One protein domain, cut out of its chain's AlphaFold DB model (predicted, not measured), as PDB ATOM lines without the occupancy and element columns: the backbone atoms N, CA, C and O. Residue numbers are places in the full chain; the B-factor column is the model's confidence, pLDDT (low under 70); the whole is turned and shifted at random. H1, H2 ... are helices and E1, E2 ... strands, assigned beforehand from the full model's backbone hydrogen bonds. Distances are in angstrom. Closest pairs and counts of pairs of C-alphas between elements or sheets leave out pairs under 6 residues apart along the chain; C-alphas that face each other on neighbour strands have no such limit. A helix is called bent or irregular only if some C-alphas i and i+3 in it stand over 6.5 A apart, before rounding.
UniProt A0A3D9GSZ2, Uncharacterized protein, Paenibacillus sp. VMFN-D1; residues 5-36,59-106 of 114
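Overview. This is residues 5 to 36 and 59 to 106 of the 114 residues of an uncharacterized protein of Paenibacillus sp. VMFN-D1 (UniProt A0A3D9GSZ2). A long, bent ribbon of two antiparallel strands, E1 and E4, and a small hairpin, E2 and E3, set beside it with E2 packed on E4, make the core. H3 packs at the end where E4 finishes, residues 80 to 83 join H2 to the ribbon's other end, and H1 lies off to one side. The printed part has 80 residues, with three named helices and four named strands in the order H1 E1 E2 E3 H2 E4 H3, and its class is mixed, helices and strands. The two sheets have the orders E1 - E4 and E2 - E3, each antiparallel. The whole is compact, with a radius of gyration of the C-alphas of 12.7 A and spans of 35 by 28 by 24 A.

Arrangement. E1, residues 19 to 27, and E4, residues 84 to 91, are antiparallel neighbours at 157 degrees; N 21 and O 89 are 2.9 A apart and N 87 and O 24 are 2.8 A apart, within hydrogen-bond range. E1 bends by 77 degrees at residue 24, and E4 bends by 55 degrees at residue 87. E2, residues 59 to 61, and E3, residues 64 to 67, form an antiparallel hairpin at 150 degrees, with N 59 and O 66 within hydrogen-bond range at 2.9 A. The closest C-alphas of E2 and E4 are those of Glu 59 and Val 90, 4.6 A apart. E3 and E4 are near each other, with 6 pairs of C-alphas within 10 A. Residues 31 to 32 pair with residues 65 to 66 of E3, parallel. The closest C-alphas of E2 and H3, residues 94 to 104, are those of Glu 61 and Asp 96, 6.0 A apart. The closest C-alphas of E3 and H2, residues 71 to 79, are those of Cys 67 and Phe 74, 7.6 A apart. H1, residues 5 to 13, is apart from E2, E3, E4, H2 and H3. In H1, H2 and H3 every O i to N i+4 pair is within hydrogen-bond range.

Along the chain. From first to last C-alpha, E1 measures 20.7 A, E4 20.0 A, H3 15.0 A, and H1 and H2 12.2 A each; E3 measures 10.2 A and E2 6.2 A. H1 begins at C-alpha 5, (173.058, 149.271, 118.696). E4 begins at C-alpha 84, (156.292, 159.642, 126.562). H3 ends at C-alpha 104, (155.428, 150.461, 139.846).

Size, cuts and confidence. The C-alphas of Glu 16 and Arg 80 are the two farthest apart, at 35.8 A. Residues 37 to 58 are not printed, and C-alphas 36 and 59 are 16.7 A apart across the cut. The links printed whole are tight; the link E1 to E2 runs across the cut. The mean pLDDT of the printed part is 77.9, and residues 5 to 23 and 34 to 36 are under 70.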
ATOM      1  N   GLN A   5     172.333 148.247 117.935       59.31
ATOM      2  CA  GLN A   5     173.058 149.271 118.696       59.31
ATOM      3  C   GLN A   5     172.642 149.314 120.169       59.31
ATOM      4  O   GLN A   5     173.506 149.361 121.037       59.31
ATOM      5  N   VAL A   6     171.340 149.231 120.461       61.72
ATOM      6  CA  VAL A   6     170.852 149.178 121.849       61.72
ATOM      7  C   VAL A   6     171.275 147.875 122.502       61.72
ATOM      8  O   VAL A   6     171.703 147.895 123.644       61.72
ATOM      9  N   ALA A   7     171.222 146.756 121.777       61.78
ATOM     10  CA  ALA A   7     171.689 145.470 122.286       61.78
ATOM     11  C   ALA A   7     173.188 145.483 122.647       61.78
ATOM     12  O   ALA A   7     173.564 144.899 123.657       61.78
ATOM     13  N   SER A   8     174.027 146.175 121.864       62.91
ATOM     14  CA  SER A   8     175.457 146.336 122.172       62.91
ATOM     15  C   SER A   8     175.682 147.243 123.378       62.91
ATOM     16  O   SER A   8     176.362 146.836 124.307       62.91
ATOM     17  N   ALA A   9     175.055 148.425 123.413       64.44
ATOM     18  CA  ALA A   9     175.169 149.344 124.548       64.44
ATOM     19  C   ALA A   9     174.643 148.714 125.849       64.44
ATOM     20  O   ALA A   9     175.235 148.877 126.908       64.44
ATOM     21  N   LEU A  10     173.563 147.930 125.756       62.47
ATOM     22  CA  LEU A  10     173.082 147.082 126.841       62.47
ATOM     23  C   LEU A  10     174.173 146.099 127.269       62.47
ATOM     24  O   LEU A  10     174.469 146.037 128.452       62.47
ATOM     25  N   HIS A  11     174.764 145.338 126.341       63.59
ATOM     26  CA  HIS A  11     175.788 144.332 126.648       63.59
ATOM     27  C   HIS A  11     177.036 144.931 127.311       63.59
ATOM     28  O   HIS A  11     177.520 144.387 128.298       63.59
ATOM     29  N   ASP A  12     177.498 146.084 126.831       63.50
ATOM     30  CA  ASP A  12     178.663 146.782 127.381       63.50
ATOM     31  C   ASP A  12     178.371 147.369 128.777       63.50
ATOM     32  O   ASP A  12     179.246 147.415 129.641       63.50
ATOM     33  N   TYR A  13     177.117 147.752 129.037       60.22
ATOM     34  CA  TYR A  13     176.642 148.205 130.348       60.22
ATOM     35  C   TYR A  13     176.330 147.042 131.323       60.22
ATOM     36  O   TYR A  13     176.206 147.229 132.538       60.22
ATOM     37  N   LEU A  14     176.194 145.819 130.802       58.03
ATOM     38  CA  LEU A  14     175.744 144.606 131.490       58.03
ATOM     39  C   LEU A  14     176.865 143.791 132.129       58.03
ATOM     40  O   LEU A  14     177.099 142.636 131.780       58.03
ATOM     41  N   GLY A  15     177.460 144.282 133.207       56.56
ATOM     42  CA  GLY A  15     177.996 143.308 134.170       56.56
ATOM     43  C   GLY A  15     176.935 142.230 134.504       56.56
ATOM     44  O   GLY A  15     175.737 142.520 134.473       56.56
ATOM     45  N   GLU A  16     177.358 141.004 134.845       52.50
ATOM     46  CA  GLU A  16     176.527 139.787 135.047       52.50
ATOM     47  C   GLU A  16     175.348 139.893 136.058       52.50
ATOM     48  O   GLU A  16     174.710 138.892 136.375       52.50
ATOM     49  N   LYS A  17     175.038 141.071 136.615       58.91
ATOM     50  CA  LYS A  17     174.147 141.251 137.778       58.91
ATOM     51  C   LYS A  17     172.889 142.093 137.533       58.91
ATOM     52  O   LYS A  17     172.065 142.199 138.442       58.91
ATOM     53  N   ASN A  18     172.714 142.690 136.356       58.97
ATOM     54  CA  ASN A  18     171.599 143.616 136.132       58.97
ATOM     55  C   ASN A  18     170.316 142.875 135.730       58.97
ATOM     56  O   ASN A  18     170.344 141.950 134.920       58.97
ATOM     57  N   HIS A  19     169.178 143.323 136.263       65.62
ATOM     58  CA  HIS A  19     167.853 142.832 135.891       65.62
ATOM     59  C   HIS A  19     167.167 143.849 134.972       65.62
ATOM     60  O   HIS A  19     167.122 145.045 135.268       65.62
ATOM     61  N   TYR A  20     166.619 143.366 133.860       64.88
ATOM     62  CA  TYR A  20     165.875 144.183 132.903       64.88
ATOM     63  C   TYR A  20     164.394 144.195 133.176       64.88
ATOM     64  O   TYR A  20     163.865 143.221 133.690       64.88
ATOM     65  N   PHE A  21     163.734 145.264 132.740       66.12
ATOM     66  CA  PHE A  21     162.295 145.321 132.544       66.12
ATOM     67  C   PHE A  21     162.017 145.810 131.126       66.12
ATOM     68  O   PHE A  21     162.682 146.729 130.646       66.12
ATOM     69  N   GLY A  22     161.078 145.136 130.455       67.38
ATOM     70  CA  GLY A  22     160.796 145.277 129.025       67.38
ATOM     71  C   GLY A  22     160.469 146.696 128.538       67.38
ATOM     72  O   GLY A  22     160.497 147.681 129.273       67.38
ATOM     73  N   VAL A  23     160.149 146.805 127.248       65.00
ATOM     74  CA  VAL A  23     159.905 148.102 126.606       65.00
ATOM     75  C   VAL A  23     158.553 148.670 127.039       65.00
ATOM     76  O   VAL A  23     157.505 148.104 126.736       65.00
ATOM     77  N   VAL A  24     158.567 149.832 127.688       73.25
ATOM     78  CA  VAL A  24     157.366 150.562 128.120       73.25
ATOM     79  C   VAL A  24     157.312 151.952 127.487       73.25
ATOM     80  O   VAL A  24     158.343 152.591 127.275       73.25
ATOM     81  N   LYS A  25     156.109 152.472 127.201       84.69
ATOM     82  CA  LYS A  25     155.940 153.908 126.916       84.69
ATOM     83  C   LYS A  25     156.083 154.678 128.226       84.69
ATOM     84  O   LYS A  25     155.147 154.726 129.021       84.69
ATOM     85  N   PHE A  26     157.248 155.278 128.446       86.94
ATOM     86  CA  PHE A  26     157.597 155.907 129.714       86.94
ATOM     87  C   PHE A  26     157.538 157.440 129.637       86.94
ATOM     88  O   PHE A  26     158.035 158.016 128.663       86.94
ATOM     89  N   PRO A  27     156.950 158.137 130.632       90.25
ATOM     90  CA  PRO A  27     156.888 159.596 130.636       90.25
ATOM     91  C   PRO A  27     158.279 160.234 130.724       90.25
ATOM     92  O   PRO A  27     158.969 160.112 131.737       90.25
ATOM     93  N   LEU A  28     158.659 161.021 129.714       90.38
ATOM     94  CA  LEU A  28     159.994 161.633 129.650       90.38
ATOM     95  C   LEU A  28     160.249 162.635 130.781       90.38
ATOM     96  O   LEU A  28     161.392 162.920 131.128       90.38
ATOM     97  N   ARG A  29     159.191 163.193 131.378       89.81
ATOM     98  CA  ARG A  29     159.283 164.103 132.533       89.81
ATOM     99  C   ARG A  29     159.829 163.449 133.807       89.81
ATOM    100  O   ARG A  29     160.265 164.176 134.686       89.81
ATOM    101  N   LEU A  30     159.775 162.120 133.911       89.88
ATOM    102  CA  LEU A  30     160.246 161.385 135.088       89.88
ATOM    103  C   LEU A  30     161.728 161.006 134.997       89.88
ATOM    104  O   LEU A  30     162.314 160.644 136.012       89.88
ATOM    105  N   ILE A  31     162.317 161.103 133.802       90.12
ATOM    106  CA  ILE A  31     163.719 160.782 133.547       90.12
ATOM    107  C   ILE A  31     164.576 162.018 133.829       90.12
ATOM    108  O   ILE A  31     164.298 163.116 133.335       90.12
ATOM    109  N   GLN A  32     165.619 161.819 134.625       87.69
ATOM    110  CA  GLN A  32     166.640 162.796 134.967       87.69
ATOM    111  C   GLN A  32     167.853 162.609 134.056       87.69
ATOM    112  O   GLN A  32     168.176 161.498 133.632       87.69
ATOM    113  N   MET A  33     168.515 163.717 133.744       79.56
ATOM    114  CA  MET A  33     169.782 163.727 133.025       79.56
ATOM    115  C   MET A  33     170.855 164.063 134.053       79.56
ATOM    116  O   MET A  33     170.747 165.100 134.710       79.56
ATOM    117  N   ASP A  34     171.857 163.205 134.221       65.50
ATOM    118  CA  ASP A  34     172.982 163.536 135.093       65.50
ATOM    119  C   ASP A  34     173.730 164.745 134.529       65.50
ATOM    120  O   ASP A  34     174.350 164.652 133.468       65.50
ATOM    121  N   GLY A  35     173.626 165.871 135.243       49.50
ATOM    122  CA  GLY A  35     174.579 166.986 135.325       49.50
ATOM    123  C   GLY A  35     174.982 167.758 134.064       49.50
ATOM    124  O   GLY A  35     175.601 168.807 134.201       49.50
ATOM    125  N   ILE A  36     174.667 167.304 132.854       42.56
ATOM    126  CA  ILE A  36     175.154 167.945 131.628       42.56
ATOM    127  C   ILE A  36     174.118 168.965 131.155       42.56
ATOM    128  O   ILE A  36     173.052 168.605 130.657       42.56
ATOM    129  N   GLU A  59     168.165 153.843 133.864       87.88
ATOM    130  CA  GLU A  59     168.357 153.152 135.130       87.88
ATOM    131  C   GLU A  59     167.367 153.680 136.163       87.88
ATOM    132  O   GLU A  59     167.093 154.881 136.210       87.88
ATOM    133  N   TYR A  60     166.824 152.786 136.990       87.38
ATOM    134  CA  TYR A  60     166.119 153.187 138.199       87.38
ATOM    135  C   TYR A  60     166.959 152.868 139.428       87.38
ATOM    136  O   TYR A  60     167.197 151.706 139.750       87.38
ATOM    137  N   GLU A  61     167.358 153.929 140.118       86.31
ATOM    138  CA  GLU A  61     168.234 153.874 141.281       86.31
ATOM    139  C   GLU A  61     167.702 154.822 142.355       86.31
ATOM    140  O   GLU A  61     167.321 155.969 142.083       86.31
ATOM    141  N   SER A  62     167.641 154.350 143.602       85.38
ATOM    142  CA  SER A  62     167.287 155.171 144.765       85.38
ATOM    143  C   SER A  62     165.958 155.936 144.635       85.38
ATOM    144  O   SER A  62     165.739 156.958 145.288       85.38
ATOM    145  N   GLY A  63     165.012 155.424 143.842       84.50
ATOM    146  CA  GLY A  63     163.701 156.050 143.642       84.50
ATOM    147  C   GLY A  63     163.593 157.003 142.452       84.50
ATOM    148  O   GLY A  63     162.526 157.588 142.261       84.50
ATOM    149  N   LYS A  64     164.653 157.164 141.660       89.12
ATOM    150  CA  LYS A  64     164.711 158.084 140.520       89.12
ATOM    151  C   LYS A  64     165.074 157.336 139.244       89.12
ATOM    152  O   LYS A  64     165.644 156.256 139.301       89.12
ATOM    153  N   PHE A  65     164.712 157.920 138.107       89.44
ATOM    154  CA  PHE A  65     165.008 157.382 136.784       89.44
ATOM    155  C   PHE A  65     166.070 158.241 136.113       89.44
ATOM    156  O   PHE A  65     165.886 159.456 136.029       89.44
ATOM    157  N   TYR A  66     167.126 157.627 135.596       89.50
ATOM    158  CA  TYR A  66     168.258 158.320 134.994       89.50
ATOM    159  C   TYR A  66     168.481 157.850 133.565       89.50
ATOM    160  O   TYR A  66     168.475 156.652 133.293       89.50
ATOM    161  N   CYS A  67     168.681 158.792 132.646       88.38
ATOM    162  CA  CYS A  67     169.116 158.483 131.290       88.38
ATOM    163  C   CYS A  67     170.594 158.086 131.337       88.38
ATOM    164  O   CYS A  67     171.454 158.956 131.497       88.38
ATOM    165  N   ILE A  68     170.873 156.787 131.235       80.06
ATOM    166  CA  ILE A  68     172.240 156.262 131.360       80.06
ATOM    167  C   ILE A  68     173.007 156.347 130.046       80.06
ATOM    168  O   ILE A  68     174.178 156.708 130.041       80.06
ATOM    169  N   GLU A  69     172.310 156.132 128.933       76.56
ATOM    170  CA  GLU A  69     172.844 156.216 127.578       76.56
ATOM    171  C   GLU A  69     171.963 157.130 126.716       76.56
ATOM    172  O   GLU A  69     170.898 157.577 127.142       76.56
ATOM    173  N   GLN A  70     172.390 157.418 125.483       83.88
ATOM    174  CA  GLN A  70     171.556 158.093 124.473       83.88
ATOM    175  C   GLN A  70     171.087 159.513 124.880       83.88
ATOM    176  O   GLN A  70     169.970 159.936 124.561       83.88
ATOM    177  N   LYS A  71     171.951 160.289 125.554       84.69
ATOM    178  CA  LYS A  71     171.633 161.649 126.049       84.69
ATOM    179  C   LYS A  71     171.166 162.603 124.944       84.69
ATOM    180  O   LYS A  71     170.224 163.365 125.149       84.69
ATOM    181  N   GLU A  72     171.761 162.522 123.756       84.75
ATOM    182  CA  GLU A  72     171.359 163.324 122.592       84.75
ATOM    183  C   GLU A  72     169.933 163.004 122.128       84.75
ATOM    184  O   GLU A  72     169.138 163.913 121.864       84.75
ATOM    185  N   LEU A  73     169.573 161.713 122.090       86.31
ATOM    186  CA  LEU A  73     168.219 161.270 121.770       86.31
ATOM    187  C   LEU A  73     167.229 161.818 122.801       86.31
ATOM    188  O   LEU A  73     166.216 162.405 122.423       86.31
ATOM    189  N   PHE A  74     167.536 161.691 124.092       87.94
ATOM    190  CA  PHE A  74     166.690 162.221 125.159       87.94
ATOM    191  C   PHE A  74     166.517 163.744 125.064       87.94
ATOM    192  O   PHE A  74     165.390 164.242 125.139       87.94
ATOM    193  N   ALA A  75     167.598 164.489 124.815       87.00
ATOM    194  CA  ALA A  75     167.551 165.936 124.627       87.00
ATOM    195  C   ALA A  75     166.714 166.334 123.402       87.00
ATOM    196  O   ALA A  75     165.893 167.251 123.476       87.00
ATOM    197  N   ARG A  76     166.854 165.621 122.277       87.38
ATOM    198  CA  ARG A  76     166.023 165.825 121.080       87.38
ATOM    199  C   ARG A  76     164.544 165.571 121.372       87.38
ATOM    200  O   ARG A  76     163.701 166.386 121.003       87.38
ATOM    201  N   LEU A  77     164.220 164.491 122.082       88.06
ATOM    202  CA  LEU A  77     162.845 164.168 122.468       88.06
ATOM    203  C   LEU A  77     162.242 165.228 123.406       88.06
ATOM    204  O   LEU A  77     161.082 165.611 123.240       88.06
ATOM    205  N   LYS A  78     163.033 165.758 124.350       86.62
ATOM    206  CA  LYS A  78     162.638 166.871 125.230       86.62
ATOM    207  C   LYS A  78     162.374 168.157 124.452       86.62
ATOM    208  O   LYS A  78     161.331 168.774 124.663       86.62
ATOM    209  N   ARG A  79     163.272 168.535 123.533       86.00
ATOM    210  CA  ARG A  79     163.110 169.712 122.658       86.00
ATOM    211  C   ARG A  79     161.832 169.624 121.827       86.00
ATOM    212  O   ARG A  79     161.067 170.580 121.772       86.00
ATOM    213  N   ARG A  80     161.537 168.439 121.283       86.19
ATOM    214  CA  ARG A  80     160.298 168.148 120.540       86.19
ATOM    215  C   ARG A  80     159.043 168.034 121.422       86.19
ATOM    216  O   ARG A  80     157.973 167.727 120.906       86.19
ATOM    217  N   LYS A  81     159.143 168.270 122.737       85.69
ATOM    218  CA  LYS A  81     158.037 168.172 123.711       85.69
ATOM    219  C   LYS A  81     157.315 166.816 123.667       85.69
ATOM    220  O   LYS A  81     156.107 166.739 123.889       85.69
ATOM    221  N   VAL A  82     158.050 165.735 123.399       88.00
ATOM    222  CA  VAL A  82     157.499 164.377 123.435       88.00
ATOM    223  C   VAL A  82     157.107 164.041 124.877       88.00
ATOM    224  O   VAL A  82     157.910 164.158 125.801       88.00
ATOM    225  N   ASN A  83     155.859 163.620 125.090       88.62
ATOM    226  CA  ASN A  83     155.342 163.348 126.437       88.62
ATOM    227  C   ASN A  83     155.871 162.030 127.017       88.62
ATOM    228  O   ASN A  83     156.264 161.959 128.185       88.62
ATOM    229  N   ALA A  84     155.865 160.982 126.198       89.75
ATOM    230  CA  ALA A  84     156.292 159.642 126.562       89.75
ATOM    231  C   ALA A  84     156.969 158.968 125.372       89.75
ATOM    232  O   ALA A  84     156.629 159.249 124.223       89.75
ATOM    233  N   TYR A  85     157.907 158.073 125.656       89.50
ATOM    234  CA  TYR A  85     158.717 157.421 124.636       89.50
ATOM    235  C   TYR A  85     159.017 155.970 125.015       89.50
ATOM    236  O   TYR A  85     159.014 155.621 126.200       89.50
ATOM    237  N   SER A  86     159.251 155.120 124.018       88.19
ATOM    238  CA  SER A  86     159.627 153.721 124.233       88.19
ATOM    239  C   SER A  86     160.921 153.651 125.036       88.19
ATOM    240  O   SER A  86     161.914 154.261 124.658       88.19
ATOM    241  N   THR A  87     160.907 152.949 126.164       86.69
ATOM    242  CA  THR A  87     161.989 152.986 127.151       86.69
ATOM    243  C   THR A  87     162.194 151.610 127.774       86.69
ATOM    244  O   THR A  87     161.221 150.907 128.038       86.69
ATOM    245  N   ILE A  88     163.449 151.243 128.012       86.19
ATOM    246  CA  ILE A  88     163.887 150.046 128.730       86.19
ATOM    247  C   ILE A  88     164.415 150.489 130.089       86.19
ATOM    248  O   ILE A  88     165.221 151.418 130.163       86.19
ATOM    249  N   ILE A  89     163.959 149.827 131.151       85.94
ATOM    250  CA  ILE A  89     164.335 150.157 132.527       85.94
ATOM    251  C   ILE A  89     165.305 149.095 133.043       85.94
ATOM    252  O   ILE A  89     165.003 147.901 133.023       85.94
ATOM    253  N   VAL A  90     166.462 149.544 133.519       83.06
ATOM    254  CA  VAL A  90     167.512 148.717 134.116       83.06
ATOM    255  C   VAL A  90     167.478 148.870 135.631       83.06
ATOM    256  O   VAL A  90     167.423 149.990 136.142       83.06
ATOM    257  N   LEU A  91     167.528 147.745 136.346       81.19
ATOM    258  CA  LEU A  91     167.653 147.680 137.800       81.19
ATOM    259  C   LEU A  91     168.922 146.910 138.161       81.19
ATOM    260  O   LEU A  91     169.032 145.718 137.864       81.19
ATOM    261  N   LYS A  92     169.881 147.575 138.810       74.62
ATOM    262  CA  LYS A  92     171.142 146.939 139.219       74.62
ATOM    263  C   LYS A  92     171.039 146.230 140.565       74.62
ATOM    264  O   LYS A  92     171.570 145.136 140.732       74.62
ATOM    265  N   GLU A  93     170.341 146.829 141.528       71.56
ATOM    266  CA  GLU A  93     170.315 146.334 142.903       71.56
ATOM    267  C   GLU A  93     168.997 145.655 143.294       71.56
ATOM    268  O   GLU A  93     167.898 146.073 142.930       71.56
ATOM    269  N   SER A  94     169.100 144.637 144.155       74.19
ATOM    270  CA  SER A  94     167.954 143.954 144.782       74.19
ATOM    271  C   SER A  94     167.045 144.915 145.565       74.19
ATOM    272  O   SER A  94     165.819 144.759 145.576       74.19
ATOM    273  N   ALA A  95     167.626 145.934 146.205       81.75
ATOM    274  CA  ALA A  95     166.869 146.942 146.940       81.75
ATOM    275  C   ALA A  95     166.029 147.820 145.997       81.75
ATOM    276  O   ALA A  95     164.849 148.064 146.274       81.75
ATOM    277  N   ASP A  96     166.606 148.231 144.869       80.25
ATOM    278  CA  ASP A  96     165.912 149.011 143.847       80.25
ATOM    279  C   ASP A  96     164.857 148.186 143.121       80.25
ATOM    280  O   ASP A  96     163.753 148.683 142.916       80.25
ATOM    281  N   TYR A  97     165.114 146.902 142.859       80.25
ATOM    282  CA  TYR A  97     164.098 145.971 142.366       80.25
ATOM    283  C   TYR A  97     162.880 145.904 143.292       80.25
ATOM    284  O   TYR A  97     161.745 146.112 142.859       80.25
ATOM    285  N   LYS A  98     163.090 145.657 144.592       83.38
ATOM    286  CA  LYS A  98     161.987 145.576 145.567       83.38
ATOM    287  C   LYS A  98     161.209 146.885 145.641       83.38
ATOM    288  O   LYS A  98     159.980 146.873 145.719       83.38
ATOM    289  N   ARG A  99     161.918 148.016 145.611       86.19
ATOM    290  CA  ARG A  99     161.313 149.350 145.611       86.19
ATOM    291  C   ARG A  99     160.497 149.578 144.342       86.19
ATOM    292  O   ARG A  99     159.336 149.970 144.432       86.19
ATOM    293  N   PHE A 100     161.067 149.271 143.183       85.00
ATOM    294  CA  PHE A 100     160.399 149.384 141.897       85.00
ATOM    295  C   PHE A 100     159.124 148.544 141.870       85.00
ATOM    296  O   PHE A 100     158.056 149.074 141.584       85.00
ATOM    297  N   MET A 101     159.192 147.271 142.264       81.69
ATOM    298  CA  MET A 101     158.022 146.392 142.292       81.69
ATOM    299  C   MET A 101     156.936 146.899 143.242       81.69
ATOM    300  O   MET A 101     155.760 146.894 142.881       81.69
ATOM    301  N   LYS A 102     157.312 147.419 144.417       85.19
ATOM    302  CA  LYS A 102     156.366 148.017 145.370       85.19
ATOM    303  C   LYS A 102     155.619 149.222 144.786       85.19
ATOM    304  O   LYS A 102     154.432 149.381 145.052       85.19
ATOM    305  N   HIS A 103     156.305 150.082 144.035       84.38
ATOM    306  CA  HIS A 103     155.740 151.351 143.564       84.38
ATOM    307  C   HIS A 103     155.144 151.285 142.156       84.38
ATOM    308  O   HIS A 103     154.158 151.963 141.886       84.38
ATOM    309  N   TYR A 104     155.719 150.470 141.277       81.81
ATOM    310  CA  TYR A 104     155.428 150.461 139.846       81.81
ATOM    311  C   TYR A 104     155.098 149.074 139.289       81.81
ATOM    312  O   TYR A 104     154.569 148.999 138.186       81.81
ATOM    313  N   GLY A 105     155.341 147.986 140.028       74.12
ATOM    314  CA  GLY A 105     155.161 146.613 139.529       74.12
ATOM    315  C   GLY A 105     153.721 146.230 139.159       74.12
ATOM    316  O   GLY A 105     153.510 145.220 138.502       74.12
ATOM    317  N   HIS A 106     152.731 147.037 139.556       71.12
ATOM    318  CA  HIS A 106     151.320 146.886 139.176       71.12
ATOM    319  C   HIS A 106     150.908 147.761 137.976       71.12
ATOM    320  O   HIS A 106     149.757 147.709 137.553       71.12
TER     321      HIS A 106